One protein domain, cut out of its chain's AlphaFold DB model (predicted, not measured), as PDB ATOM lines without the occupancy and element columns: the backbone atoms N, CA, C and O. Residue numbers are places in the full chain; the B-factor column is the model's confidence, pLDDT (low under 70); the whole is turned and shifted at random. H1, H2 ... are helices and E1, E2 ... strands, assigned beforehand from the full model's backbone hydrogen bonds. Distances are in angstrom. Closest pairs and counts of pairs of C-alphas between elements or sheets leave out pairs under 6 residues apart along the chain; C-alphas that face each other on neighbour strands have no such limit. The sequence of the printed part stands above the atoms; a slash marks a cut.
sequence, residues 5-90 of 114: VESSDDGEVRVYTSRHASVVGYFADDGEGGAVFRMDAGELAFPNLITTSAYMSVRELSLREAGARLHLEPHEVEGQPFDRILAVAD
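AT A GLANCE: This is residues 5 to 90 of the 114 residues of an uncharacterized protein of Hyphomicrobium sp. GJ21 (UniProt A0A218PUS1). A strongly twisted wall of four antiparallel strands has one face covered by two helices, the long H1 running slantwise over it and the short H2 making a corner with residues 66 to 70 of H1; the other face has no named helix. The strands follow each other across the sheet in chain order, E1, E2, E3, E4, and H1 and H2 come after them. The printed part has 86 residues, with four named strands and two named helices, and its class is mixed, helices and strands. It is compact, with a radius of gyration of the C-alphas of 12.8 A and spans of 35 by 30 by 21 A.

HOW THE PARTS SIT: E1, residues 5 to 7, and E2, residues 13 to 19, form an antiparallel hairpin, with N 6 and O 14 3.0 A apart. The pairing of E2 is staggered: its residues 13 to 15 pair with E1, and its residues 15 to 19 with E3, residues 23 to 29. E2 and E3 are a hairpin, with N 17 and O 25 2.8 A apart. E3 forms a further hairpin with E4, residues 35 to 41, where N 38 and O 26 are 2.8 A apart. The four strands make a meander, each the antiparallel neighbour of the one before; E1 and E4 are its edge strands, and they are apart. H1, residues 52 to 70, is on the sheet at a height of 9.0 A, over E3 and E4 and only just not over E2, on which 2 of its C-alphas fall. It runs slantwise to the strands, at 46 degrees to E3 on the local plane; the closest C-alphas of H1 and E3 are those of Arg 59 and Gly 25, 7.1 A apart. H2, residues 82 to 89, is on the same face at a height of 8.5 A, over E2 and E3. H1 touches H2 with residues 66 to 70 alone, the closest C-alphas being those of Arg 69 and Val 88, 6.3 A apart, and their lines are about perpendicular at 85 degrees. In both helices every O i to N i+4 pair is within hydrogen-bond range.

IN THESE COORDINATES: E1 begins at C-alpha 5, (35.129, -51.950, -41.618). From first to last C-alpha, E2 measures 15.4 A, E3 19.5 A and E4 19.7 A. H1 measures 26.7 A, from C-alpha 52 at (21.817, -30.047, -45.854). H2 measures 10.4 A and ends at C-alpha 89, (35.984, -49.441, -35.532).

THE WHOLE: The two C-alphas farthest apart, those of Asn 48 and Ala 87, are 36.3 A apart. The printed part has no cut. The link from H1 to H2, 11 residues, is long. The mean pLDDT of the printed part is 82.4; it is under 70 at residues 8 to 9, 19 to 22, 45 to 50 and 90.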
ATOM      1  N   VAL A   5      34.055 -51.941 -40.627       80.31
ATOM      2  CA  VAL A   5      35.129 -51.950 -41.618       80.31
ATOM      3  C   VAL A   5      34.668 -52.788 -42.806       80.31
ATOM      4  O   VAL A   5      34.310 -53.953 -42.637       80.31
ATOM      5  N   GLU A   6      34.650 -52.201 -43.997       77.56
ATOM      6  CA  GLU A   6      34.410 -52.921 -45.249       77.56
ATOM      7  C   GLU A   6      35.386 -52.426 -46.319       77.56
ATOM      8  O   GLU A   6      35.756 -51.253 -46.342       77.56
ATOM      9  N   SER A   7      35.806 -53.328 -47.202       73.50
ATOM     10  CA  SER A   7      36.492 -52.974 -48.443       73.50
ATOM     11  C   SER A   7      35.447 -52.556 -49.475       73.50
ATOM     12  O   SER A   7      34.546 -53.348 -49.764       73.50
ATOM     13  N   SER A   8      35.540 -51.342 -50.012       69.75
ATOM     14  CA  SER A   8      34.697 -50.911 -51.128       69.75
ATOM     15  C   SER A   8      35.067 -51.625 -52.429       69.75
ATOM     16  O   SER A   8      36.092 -52.301 -52.521       69.75
ATOM     17  N   ASP A   9      34.212 -51.486 -53.443       68.12
ATOM     18  CA  ASP A   9      34.365 -52.145 -54.750       68.12
ATOM     19  C   ASP A   9      35.645 -51.730 -55.503       68.12
ATOM     20  O   ASP A   9      36.108 -52.437 -56.395       68.12
ATOM     21  N   ASP A  10      36.239 -50.598 -55.124       74.56
ATOM     22  CA  ASP A  10      37.528 -50.080 -55.602       74.56
ATOM     23  C   ASP A  10      38.740 -50.611 -54.807       74.56
ATOM     24  O   ASP A  10      39.883 -50.297 -55.139       74.56
ATOM     25  N   GLY A  11      38.514 -51.444 -53.787       73.38
ATOM     26  CA  GLY A  11      39.553 -52.027 -52.941       73.38
ATOM     27  C   GLY A  11      40.008 -51.140 -51.780       73.38
ATOM     28  O   GLY A  11      40.892 -51.555 -51.029       73.38
ATOM     29  N   GLU A  12      39.418 -49.957 -51.588       80.06
ATOM     30  CA  GLU A  12      39.732 -49.098 -50.444       80.06
ATOM     31  C   GLU A  12      39.096 -49.626 -49.154       80.06
ATOM     32  O   GLU A  12      37.949 -50.073 -49.127       80.06
ATOM     33  N   VAL A  13      39.828 -49.552 -48.043       83.69
ATOM     34  CA  VAL A  13      39.265 -49.857 -46.725       83.69
ATOM     35  C   VAL A  13      38.493 -48.639 -46.232       83.69
ATOM     36  O   VAL A  13      39.046 -47.545 -46.134       83.69
ATOM     37  N   ARG A  14      37.220 -48.828 -45.882       87.31
ATOM     38  CA  ARG A  14      36.342 -47.776 -45.362       87.31
ATOM     39  C   ARG A  14      35.750 -48.178 -44.025       87.31
ATOM     40  O   ARG A  14      35.384 -49.332 -43.799       87.31
ATOM     41  N   VAL A  15      35.621 -47.200 -43.136       86.38
ATOM     42  CA  VAL A  15      34.973 -47.372 -41.834       86.38
ATOM     43  C   VAL A  15      33.603 -46.717 -41.866       86.38
ATOM     44  O   VAL A  15      33.471 -45.510 -41.667       86.38
ATOM     45  N   TYR A  16      32.567 -47.511 -42.088       84.81
ATOM     46  CA  TYR A  16      31.193 -47.039 -42.166       84.81
ATOM     47  C   TYR A  16      30.657 -46.718 -40.782       84.81
ATOM     48  O   TYR A  16      30.530 -47.597 -39.938       84.81
ATOM     49  N   THR A  17      30.311 -45.454 -40.567       79.94
ATOM     50  CA  THR A  17      29.606 -45.005 -39.366       79.94
ATOM     51  C   THR A  17      28.110 -45.220 -39.521       79.94
ATOM     52  O   THR A  17      27.477 -45.713 -38.596       79.94
ATOM     53  N   SER A  18      27.546 -44.876 -40.682       75.06
ATOM     54  CA  SER A  18      26.126 -45.001 -41.007       75.06
ATOM     55  C   SER A  18      25.945 -45.590 -42.399       75.06
ATOM     56  O   SER A  18      26.642 -45.234 -43.349       75.06
ATOM     57  N   ARG A  19      24.945 -46.462 -42.521       66.69
ATOM     58  CA  ARG A  19      24.435 -46.979 -43.794       66.69
ATOM     59  C   ARG A  19      22.929 -46.728 -43.833       66.69
ATOM     60  O   ARG A  19      22.127 -47.649 -43.708       66.69
ATOM     61  N   HIS A  20      22.530 -45.459 -43.875       67.38
ATOM     62  CA  HIS A  20      21.124 -45.139 -44.092       67.38
ATOM     63  C   HIS A  20      20.811 -45.216 -45.584       67.38
ATOM     64  O   HIS A  20      21.654 -44.930 -46.429       67.38
ATOM     65  N   ALA A  21      19.567 -45.575 -45.895       63.09
ATOM     66  CA  ALA A  21      19.064 -45.674 -47.262       63.09
ATOM     67  C   ALA A  21      19.284 -44.388 -48.087       63.09
ATOM     68  O   ALA A  21      19.430 -44.457 -49.303       63.09
ATOM     69  N   SER A  22      19.326 -43.229 -47.424       69.94
ATOM     70  CA  SER A  22      19.514 -41.920 -48.047       69.94
ATOM     71  C   SER A  22      20.929 -41.348 -47.912       69.94
ATOM     72  O   SER A  22      21.376 -40.677 -48.832       69.94
ATOM     73  N   VAL A  23      21.649 -41.590 -46.814       79.31
ATOM     74  CA  VAL A  23      22.997 -41.036 -46.584       79.31
ATOM     75  C   VAL A  23      23.904 -42.106 -45.991       79.31
ATOM     76  O   VAL A  23      23.550 -42.770 -45.012       79.31
ATOM     77  N   VAL A  24      25.094 -42.240 -46.563       84.69
ATOM     78  CA  VAL A  24      26.135 -43.165 -46.121       84.69
ATOM     79  C   VAL A  24      27.331 -42.348 -45.646       84.69
ATOM     80  O   VAL A  24      27.906 -41.595 -46.422       84.69
ATOM     81  N   GLY A  25      27.696 -42.472 -44.370       86.88
ATOM     82  CA  GLY A  25      28.832 -41.762 -43.775       86.88
ATOM     83  C   GLY A  25      29.951 -42.721 -43.387       86.88
ATOM     84  O   GLY A  25      29.702 -43.698 -42.672       86.88
ATOM     85  N   TYR A  26      31.187 -42.440 -43.795       89.31
ATOM     86  CA  TYR A  26      32.341 -43.299 -43.528       89.31
ATOM     87  C   TYR A  26      33.649 -42.517 -43.380       89.31
ATOM     88  O   TYR A  26      33.780 -41.403 -43.880       89.31
ATOM     89  N   PHE A  27      34.631 -43.124 -42.714       91.06
ATOM     90  CA  PHE A  27      36.018 -42.671 -42.774       91.06
ATOM     91  C   PHE A  27      36.772 -43.401 -43.882       91.06
ATOM     92  O   PHE A  27      36.589 -44.609 -44.063       91.06
ATOM     93  N   ALA A  28      37.631 -42.667 -44.575       90.94
ATOM     94  CA  ALA A  28      38.595 -43.180 -45.539       90.94
ATOM     95  C   ALA A  28      39.982 -42.594 -45.243       90.94
ATOM     96  O   ALA A  28      40.085 -41.580 -44.545       90.94
ATOM     97  N   ASP A  29      41.017 -43.227 -45.787       89.50
ATOM     98  CA  ASP A  29      42.374 -42.678 -45.804       89.50
ATOM     99  C   ASP A  29      42.418 -41.438 -46.721       89.50
ATOM    100  O   ASP A  29      41.798 -41.410 -47.792       89.50
ATOM    101  N   ASP A  30      43.104 -40.387 -46.287       88.50
ATOM    102  CA  ASP A  30      43.354 -39.179 -47.074       88.50
ATOM    103  C   ASP A  30      44.499 -39.341 -48.092       88.50
ATOM    104  O   ASP A  30      44.684 -38.470 -48.942       88.50
ATOM    105  N   GLY A  31      45.208 -40.473 -48.063       85.06
ATOM    106  CA  GLY A  31      46.361 -40.779 -48.911       85.06
ATOM    107  C   GLY A  31      47.703 -40.389 -48.283       85.06
ATOM    108  O   GLY A  31      48.751 -40.743 -48.823       85.06
ATOM    109  N   GLU A  32      47.679 -39.706 -47.140       87.19
ATOM    110  CA  GLU A  32      48.836 -39.345 -46.317       87.19
ATOM    111  C   GLU A  32      48.840 -40.114 -44.976       87.19
ATOM    112  O   GLU A  32      49.739 -39.931 -44.151       87.19
ATOM    113  N   GLY A  33      47.875 -41.023 -44.775       82.88
ATOM    114  CA  GLY A  33      47.710 -41.847 -43.576       82.88
ATOM    115  C   GLY A  33      46.758 -41.248 -42.535       82.88
ATOM    116  O   GLY A  33      46.601 -41.818 -41.448       82.88
ATOM    117  N   GLY A  34      46.126 -40.113 -42.833       88.50
ATOM    118  CA  GLY A  34      45.095 -39.488 -42.015       88.50
ATOM    119  C   GLY A  34      43.693 -39.978 -42.374       88.50
ATOM    120  O   GLY A  34      43.420 -40.466 -43.466       88.50
ATOM    121  N   ALA A  35      42.769 -39.870 -41.425       91.06
ATOM    122  CA  ALA A  35      41.368 -40.192 -41.630       91.06
ATOM    123  C   ALA A  35      40.577 -38.949 -42.034       91.06
ATOM    124  O   ALA A  35      40.567 -37.943 -41.318       91.06
ATOM    125  N   VAL A  36      39.810 -39.061 -43.115       92.00
ATOM    126  CA  VAL A  36      38.834 -38.051 -43.537       92.00
ATOM    127  C   VAL A  36      37.420 -38.617 -43.469       92.00
ATOM    128  O   VAL A  36      37.175 -39.747 -43.898       92.00
ATOM    129  N   PHE A  37      36.467 -37.843 -42.936       90.94
ATOM    130  CA  PHE A  37      35.065 -38.253 -42.911       90.94
ATOM    131  C   PHE A  37      34.353 -37.823 -44.195       90.94
ATOM    132  O   PHE A  37      34.151 -36.630 -44.449       90.94
ATOM    133  N   ARG A  38      33.928 -38.810 -44.986       90.00
ATOM    134  CA  ARG A  38      33.193 -38.631 -46.240       90.00
ATOM    135  C   ARG A  38      31.731 -39.028 -46.075       90.00
ATOM    136  O   ARG A  38      31.366 -39.844 -45.225       90.00
ATOM    137  N   MET A  39      30.885 -38.415 -46.894       87.75
ATOM    138  CA  MET A  39      29.461 -38.713 -46.947       87.75
ATOM    139  C   MET A  39      29.021 -38.818 -48.394       87.75
ATOM    140  O   MET A  39      29.227 -37.882 -49.161       87.75
ATOM    141  N   ASP A  40      28.352 -39.918 -48.707       84.50
ATOM    142  CA  ASP A  40      27.791 -40.188 -50.020       84.50
ATOM    143  C   ASP A  40      26.269 -40.330 -49.939       84.50
ATOM    144  O   ASP A  40      25.686 -40.645 -48.892       84.50
ATOM    145  N   ALA A  41      25.620 -40.106 -51.077       80.25
ATOM    146  CA  ALA A  41      24.214 -40.424 -51.255       80.25
ATOM    147  C   ALA A  41      24.017 -41.950 -51.192       80.25
ATOM    148  O   ALA A  41      24.731 -42.705 -51.849       80.25
ATOM    149  N   GLY A  42      23.051 -42.408 -50.394       76.19
ATOM    150  CA  GLY A  42      22.655 -43.817 -50.346       76.19
ATOM    151  C   GLY A  42      21.870 -44.251 -51.588       76.19
ATOM    152  O   GLY A  42      21.405 -43.425 -52.366       76.19
ATOM    153  N   GLU A  43      21.668 -45.556 -51.767       73.81
ATOM    154  CA  GLU A  43      20.990 -46.118 -52.953       73.81
ATOM    155  C   GLU A  43      19.555 -45.602 -53.161       73.81
ATOM    156  O   GLU A  43      19.075 -45.524 -54.289       73.81
ATOM    157  N   LEU A  44      18.868 -45.229 -52.079       72.12
ATOM    158  CA  LEU A  44      17.510 -44.676 -52.103       72.12
ATOM    159  C   LEU A  44      17.512 -43.163 -51.840       72.12
ATOM    160  O   LEU A  44      16.504 -42.592 -51.414       72.12
ATOM    161  N   ALA A  45      18.650 -42.504 -52.056       69.94
ATOM    162  CA  ALA A  45      18.763 -41.061 -51.983       69.94
ATOM    163  C   ALA A  45      17.891 -40.406 -53.053       69.94
ATOM    164  O   ALA A  45      18.213 -40.396 -54.238       69.94
ATOM    165  N   PHE A  46      16.800 -39.785 -52.621       69.81
ATOM    166  CA  PHE A  46      16.075 -38.856 -53.471       69.81
ATOM    167  C   PHE A  46      16.757 -37.483 -53.368       69.81
ATOM    168  O   PHE A  46      16.768 -36.911 -52.272       69.81
ATOM    169  N   PRO A  47      17.285 -36.917 -54.474       63.31
ATOM    170  CA  PRO A  47      18.078 -35.681 -54.451       63.31
ATOM    171  C   PRO A  47      17.373 -34.495 -53.777       63.31
ATOM    172  O   PRO A  47      18.018 -33.633 -53.197       63.31
ATOM    173  N   ASN A  48      16.037 -34.487 -53.805       64.62
ATOM    174  CA  ASN A  48      15.210 -33.407 -53.264       64.62
ATOM    175  C   ASN A  48      14.782 -33.617 -51.799       64.62
ATOM    176  O   ASN A  48      14.152 -32.738 -51.220       64.62
ATOM    177  N   LEU A  49      15.071 -34.781 -51.206       63.19
ATOM    178  CA  LEU A  49      14.681 -35.129 -49.832       63.19
ATOM    179  C   LEU A  49      15.856 -35.074 -48.853       63.19
ATOM    180  O   LEU A  49      15.635 -34.948 -47.649       63.19
ATOM    181  N   ILE A  50      17.096 -35.150 -49.342       68.62
ATOM    182  CA  ILE A  50      18.266 -35.042 -48.475       68.62
ATOM    183  C   ILE A  50      18.614 -33.572 -48.306       68.62
ATOM    184  O   ILE A  50      19.272 -32.953 -49.137       68.62
ATOM    185  N   THR A  51      18.147 -33.004 -47.202       74.81
ATOM    186  CA  THR A  51      18.469 -31.628 -46.844       74.81
ATOM    187  C   THR A  51      19.901 -31.531 -46.322       74.81
ATOM    188  O   THR A  51      20.429 -32.465 -45.712       74.81
ATOM    189  N   THR A  52      20.521 -30.360 -46.477       79.19
ATOM    190  CA  THR A  52      21.817 -30.047 -45.854       79.19
ATOM    191  C   THR A  52      21.798 -30.312 -44.345       79.19
ATOM    192  O   THR A  52      22.776 -30.794 -43.784       79.19
ATOM    193  N   SER A  53      20.662 -30.068 -43.684       79.12
ATOM    194  CA  SER A  53      20.479 -30.345 -42.255       79.12
ATOM    195  C   SER A  53      20.576 -31.839 -41.924       79.12
ATOM    196  O   SER A  53      21.207 -32.193 -40.926       79.12
ATOM    197  N   ALA A  54      20.026 -32.719 -42.765       75.19
ATOM    198  CA  ALA A  54      20.150 -34.163 -42.584       75.19
ATOM    199  C   ALA A  54      21.611 -34.626 -42.723       75.19
ATOM    200  O   ALA A  54      22.089 -35.372 -41.870       75.19
ATOM    201  N   TYR A  55      22.343 -34.122 -43.726       79.38
ATOM    202  CA  TYR A  55      23.780 -34.392 -43.885       79.38
ATOM    203  C   TYR A  55      24.590 -33.957 -42.661       79.38
ATOM    204  O   TYR A  55      25.371 -34.739 -42.123       79.38
ATOM    205  N   MET A  56      24.379 -32.728 -42.186       84.44
ATOM    206  CA  MET A  56      25.104 -32.207 -41.023       84.44
ATOM    207  C   MET A  56      24.788 -32.992 -39.748       84.44
ATOM    208  O   MET A  56      25.696 -33.274 -38.971       84.44
ATOM    209  N   SER A  57      23.534 -33.417 -39.568       83.69
ATOM    210  CA  SER A  57      23.127 -34.219 -38.406       83.69
ATOM    211  C   SER A  57      23.802 -35.592 -38.393       83.69
ATOM    212  O   SER A  57      24.275 -36.040 -37.351       83.69
ATOM    213  N   VAL A  58      23.881 -36.258 -39.554       82.50
ATOM    214  CA  VAL A  58      24.596 -37.538 -39.681       82.50
ATOM    215  C   VAL A  58      26.082 -37.337 -39.403       82.50
ATOM    216  O   VAL A  58      26.649 -38.092 -38.618       82.50
ATOM    217  N   ARG A  59      26.700 -36.297 -39.976       87.88
ATOM    218  CA  ARG A  59      28.108 -35.966 -39.733       87.88
ATOM    219  C   ARG A  59      28.406 -35.757 -38.252       87.88
ATOM    220  O   ARG A  59      29.332 -36.368 -37.730       87.88
ATOM    221  N   GLU A  60      27.633 -34.911 -37.580       88.62
ATOM    222  CA  GLU A  60      27.837 -34.602 -36.164       88.62
ATOM    223  C   GLU A  60      27.706 -35.857 -35.295       88.62
ATOM    224  O   GLU A  60      28.570 -36.124 -34.460       88.62
ATOM    225  N   LEU A  61      26.670 -36.668 -35.533       86.25
ATOM    226  CA  LEU A  61      26.462 -37.925 -34.817       86.25
ATOM    227  C   LEU A  61      27.637 -38.893 -35.026       86.25
ATOM    228  O   LEU A  61      28.145 -39.464 -34.060       86.25
ATOM    229  N   SER A  62      28.086 -39.050 -36.273       86.75
ATOM    230  CA  SER A  62      29.205 -39.918 -36.645       86.75
ATOM    231  C   SER A  62      30.515 -39.493 -35.988       86.75
ATOM    232  O   SER A  62      31.194 -40.326 -35.384       86.75
ATOM    233  N   LEU A  63      30.861 -38.204 -36.060       89.75
ATOM    234  CA  LEU A  63      32.079 -37.667 -35.449       89.75
ATOM    235  C   LEU A  63      32.023 -37.754 -33.926       89.75
ATOM    236  O   LEU A  63      33.014 -38.112 -33.299       89.75
ATOM    237  N   ARG A  64      30.863 -37.501 -33.316       88.88
ATOM    238  CA  ARG A  64      30.684 -37.631 -31.867       88.88
ATOM    239  C   ARG A  64      30.850 -39.067 -31.391       88.88
ATOM    240  O   ARG A  64      31.454 -39.296 -30.349       88.88
ATOM    241  N   GLU A  65      30.338 -40.040 -32.136       86.56
ATOM    242  CA  GLU A  65      30.494 -41.445 -31.774       86.56
ATOM    243  C   GLU A  65      31.933 -41.942 -31.975       86.56
ATOM    244  O   GLU A  65      32.460 -42.659 -31.121       86.56
ATOM    245  N   ALA A  66      32.591 -41.538 -33.062       86.31
ATOM    246  CA  ALA A  66      34.005 -41.827 -33.278       86.31
ATOM    247  C   ALA A  66      34.880 -41.170 -32.196       86.31
ATOM    248  O   ALA A  66      35.707 -41.845 -31.585       86.31
ATOM    249  N   GLY A  67      34.630 -39.895 -31.884       90.69
ATOM    250  CA  GLY A  67      35.299 -39.155 -30.815       90.69
ATOM    251  C   GLY A  67      35.123 -39.821 -29.454       90.69
ATOM    252  O   GLY A  67      36.103 -40.048 -28.751       90.69
ATOM    253  N   ALA A  68      33.911 -40.275 -29.123       88.75
ATOM    254  CA  ALA A  68      33.657 -41.009 -27.883       88.75
ATOM    255  C   ALA A  68      34.480 -42.307 -27.768       88.75
ATOM    256  O   ALA A  68      34.935 -42.639 -26.675       88.75
ATOM    257  N   ARG A  69      34.703 -43.028 -28.876       87.50
ATOM    258  CA  ARG A  69      35.548 -44.238 -28.893       87.50
ATOM    259  C   ARG A  69      37.046 -43.930 -28.850       87.50
ATOM    260  O   ARG A  69      37.815 -44.730 -28.328       87.50
ATOM    261  N   LEU A  70      37.456 -42.793 -29.403       89.25
ATOM    262  CA  LEU A  70      38.854 -42.354 -29.458       89.25
ATOM    263  C   LEU A  70      39.280 -41.526 -28.244       89.25
ATOM    264  O   LEU A  70      40.476 -41.256 -28.103       89.25
ATOM    265  N   HIS A  71      38.318 -41.144 -27.400       91.31
ATOM    266  CA  HIS A  71      38.456 -40.154 -26.334       91.31
ATOM    267  C   HIS A  71      38.931 -38.789 -26.858       91.31
ATOM    268  O   HIS A  71      39.862 -38.200 -26.317       91.31
ATOM    269  N   LEU A  72      38.293 -38.323 -27.933       92.38
ATOM    270  CA  LEU A  72      38.566 -37.059 -28.617       92.38
ATOM    271  C   LEU A  72      37.284 -36.244 -28.783       92.38
ATOM    272  O   LEU A  72      36.183 -36.805 -28.851       92.38
ATOM    273  N   GLU A  73      37.431 -34.931 -28.917       92.38
ATOM    274  CA  GLU A  73      36.331 -34.070 -29.337       92.38
ATOM    275  C   GLU A  73      36.009 -34.289 -30.828       92.38
ATOM    276  O   GLU A  73      36.898 -34.624 -31.614       92.38
ATOM    277  N   PRO A  74      34.756 -34.073 -31.280       88.56
ATOM    278  CA  PRO A  74      34.342 -34.374 -32.657       88.56
ATOM    279  C   PRO A  74      35.193 -33.706 -33.748       88.56
ATOM    280  O   PRO A  74      35.367 -34.269 -34.825       88.56
ATOM    281  N   HIS A  75      35.726 -32.514 -33.467       89.19
ATOM    282  CA  HIS A  75      36.558 -31.744 -34.396       89.19
ATOM    283  C   HIS A  75      38.012 -32.239 -34.471       89.19
ATOM    284  O   HIS A  75      38.734 -31.847 -35.380       89.19
ATOM    285  N   GLU A  76      38.437 -33.088 -33.535       91.12
ATOM    286  CA  GLU A  76      39.788 -33.660 -33.477       91.12
ATOM    287  C   GLU A  76      39.863 -35.050 -34.118       91.12
ATOM    288  O   GLU A  76      40.947 -35.627 -34.198       91.12
ATOM    289  N   VAL A  77      38.718 -35.619 -34.511       89.94
ATOM    290  CA  VAL A  77      38.623 -36.973 -35.078       89.94
ATOM    291  C   VAL A  77      39.181 -37.018 -36.496       89.94
ATOM    292  O   VAL A  77      39.862 -37.975 -36.861       89.94
ATOM    293  N   GLU A  78      38.890 -35.999 -37.300       87.88
ATOM    294  CA  GLU A  78      39.461 -35.878 -38.640       87.88
ATOM    295  C   GLU A  78      40.943 -35.511 -38.558       87.88
ATOM    296  O   GLU A  78      41.365 -34.754 -37.685       87.88
ATOM    297  N   GLY A  79      41.747 -36.081 -39.453       85.88
ATOM    298  CA  GLY A  79      43.204 -35.946 -39.425       85.88
ATOM    299  C   GLY A  79      43.900 -36.834 -38.388       85.88
ATOM    300  O   GLY A  79      45.129 -36.868 -38.349       85.88
ATOM    301  N   GLN A  80      43.164 -37.598 -37.569       92.44
ATOM    302  CA  GLN A  80      43.776 -38.698 -36.819       92.44
ATOM    303  C   GLN A  80      44.287 -39.769 -37.781       92.44
ATOM    304  O   GLN A  80      43.684 -39.958 -38.835       92.44
ATOM    305  N   PRO A  81      45.323 -40.536 -37.406       92.38
ATOM    306  CA  PRO A  81      45.771 -41.660 -38.215       92.38
ATOM    307  C   PRO A  81      44.623 -42.623 -38.533       92.38
ATOM    308  O   PRO A  81      43.880 -43.018 -37.625       92.38
ATOM    309  N   PHE A  82      44.491 -43.033 -39.794       89.50
ATOM    310  CA  PHE A  82      43.394 -43.903 -40.229       89.50
ATOM    311  C   PHE A  82      43.382 -45.245 -39.484       89.50
ATOM    312  O   PHE A  82      42.328 -45.698 -39.033       89.50
ATOM    313  N   ASP A  83      44.561 -45.800 -39.197       86.81
ATOM    314  CA  ASP A  83      44.738 -46.995 -38.361       86.81
ATOM    315  C   ASP A  83      44.116 -46.860 -36.966       86.81
ATOM    316  O   ASP A  83      43.602 -47.828 -36.400       86.81
ATOM    317  N   ARG A  84      44.127 -45.650 -36.394       88.81
ATOM    318  CA  ARG A  84      43.535 -45.386 -35.079       88.81
ATOM    319  C   ARG A  84      42.012 -45.461 -35.148       88.81
ATOM    320  O   ARG A  84      41.393 -46.011 -34.238       88.81
ATOM    321  N   ILE A  85      41.420 -44.948 -36.229       88.25
ATOM    322  CA  ILE A  85      39.982 -45.073 -36.494       88.25
ATOM    323  C   ILE A  85      39.617 -46.542 -36.724       88.25
ATOM    324  O   ILE A  85      38.657 -47.029 -36.130       88.25
ATOM    325  N   LEU A  86      40.407 -47.269 -37.519       86.56
ATOM    326  CA  LEU A  86      40.215 -48.699 -37.774       86.56
ATOM    327  C   LEU A  86      40.247 -49.528 -36.485       86.56
ATOM    328  O   LEU A  86      39.378 -50.372 -36.273       86.56
ATOM    329  N   ALA A  87      41.202 -49.258 -35.594       85.31
ATOM    330  CA  ALA A  87      41.374 -50.002 -34.349       85.31
ATOM    331  C   ALA A  87      40.170 -49.898 -33.399       85.31
ATOM    332  O   ALA A  87      39.881 -50.848 -32.676       85.31
ATOM    333  N   VAL A  88      39.470 -48.759 -33.390       84.06
ATOM    334  CA  VAL A  88      38.249 -48.578 -32.584       84.06
ATOM    335  C   VAL A  88      36.974 -48.943 -33.341       84.06
ATOM    336  O   VAL A  88      35.909 -49.084 -32.734       84.06
ATOM    337  N   ALA A  89      37.072 -49.046 -34.665       78.75
ATOM    338  CA  ALA A  89      35.984 -49.441 -35.532       78.75
ATOM    339  C   ALA A  89      35.756 -50.941 -35.531       78.75
ATOM    340  O   ALA A  89      34.609 -51.355 -35.622       78.75
ATOM    341  N   ASP A  90      36.820 -51.732 -35.435       64.31
ATOM    342  CA  ASP A  90      36.746 -53.183 -35.385       64.31
ATOM    343  C   ASP A  90      36.225 -53.626 -34.004       64.31
ATOM    344  O   ASP A  90      36.962 -53.586 -33.016       64.31
TER     345      ASP A  90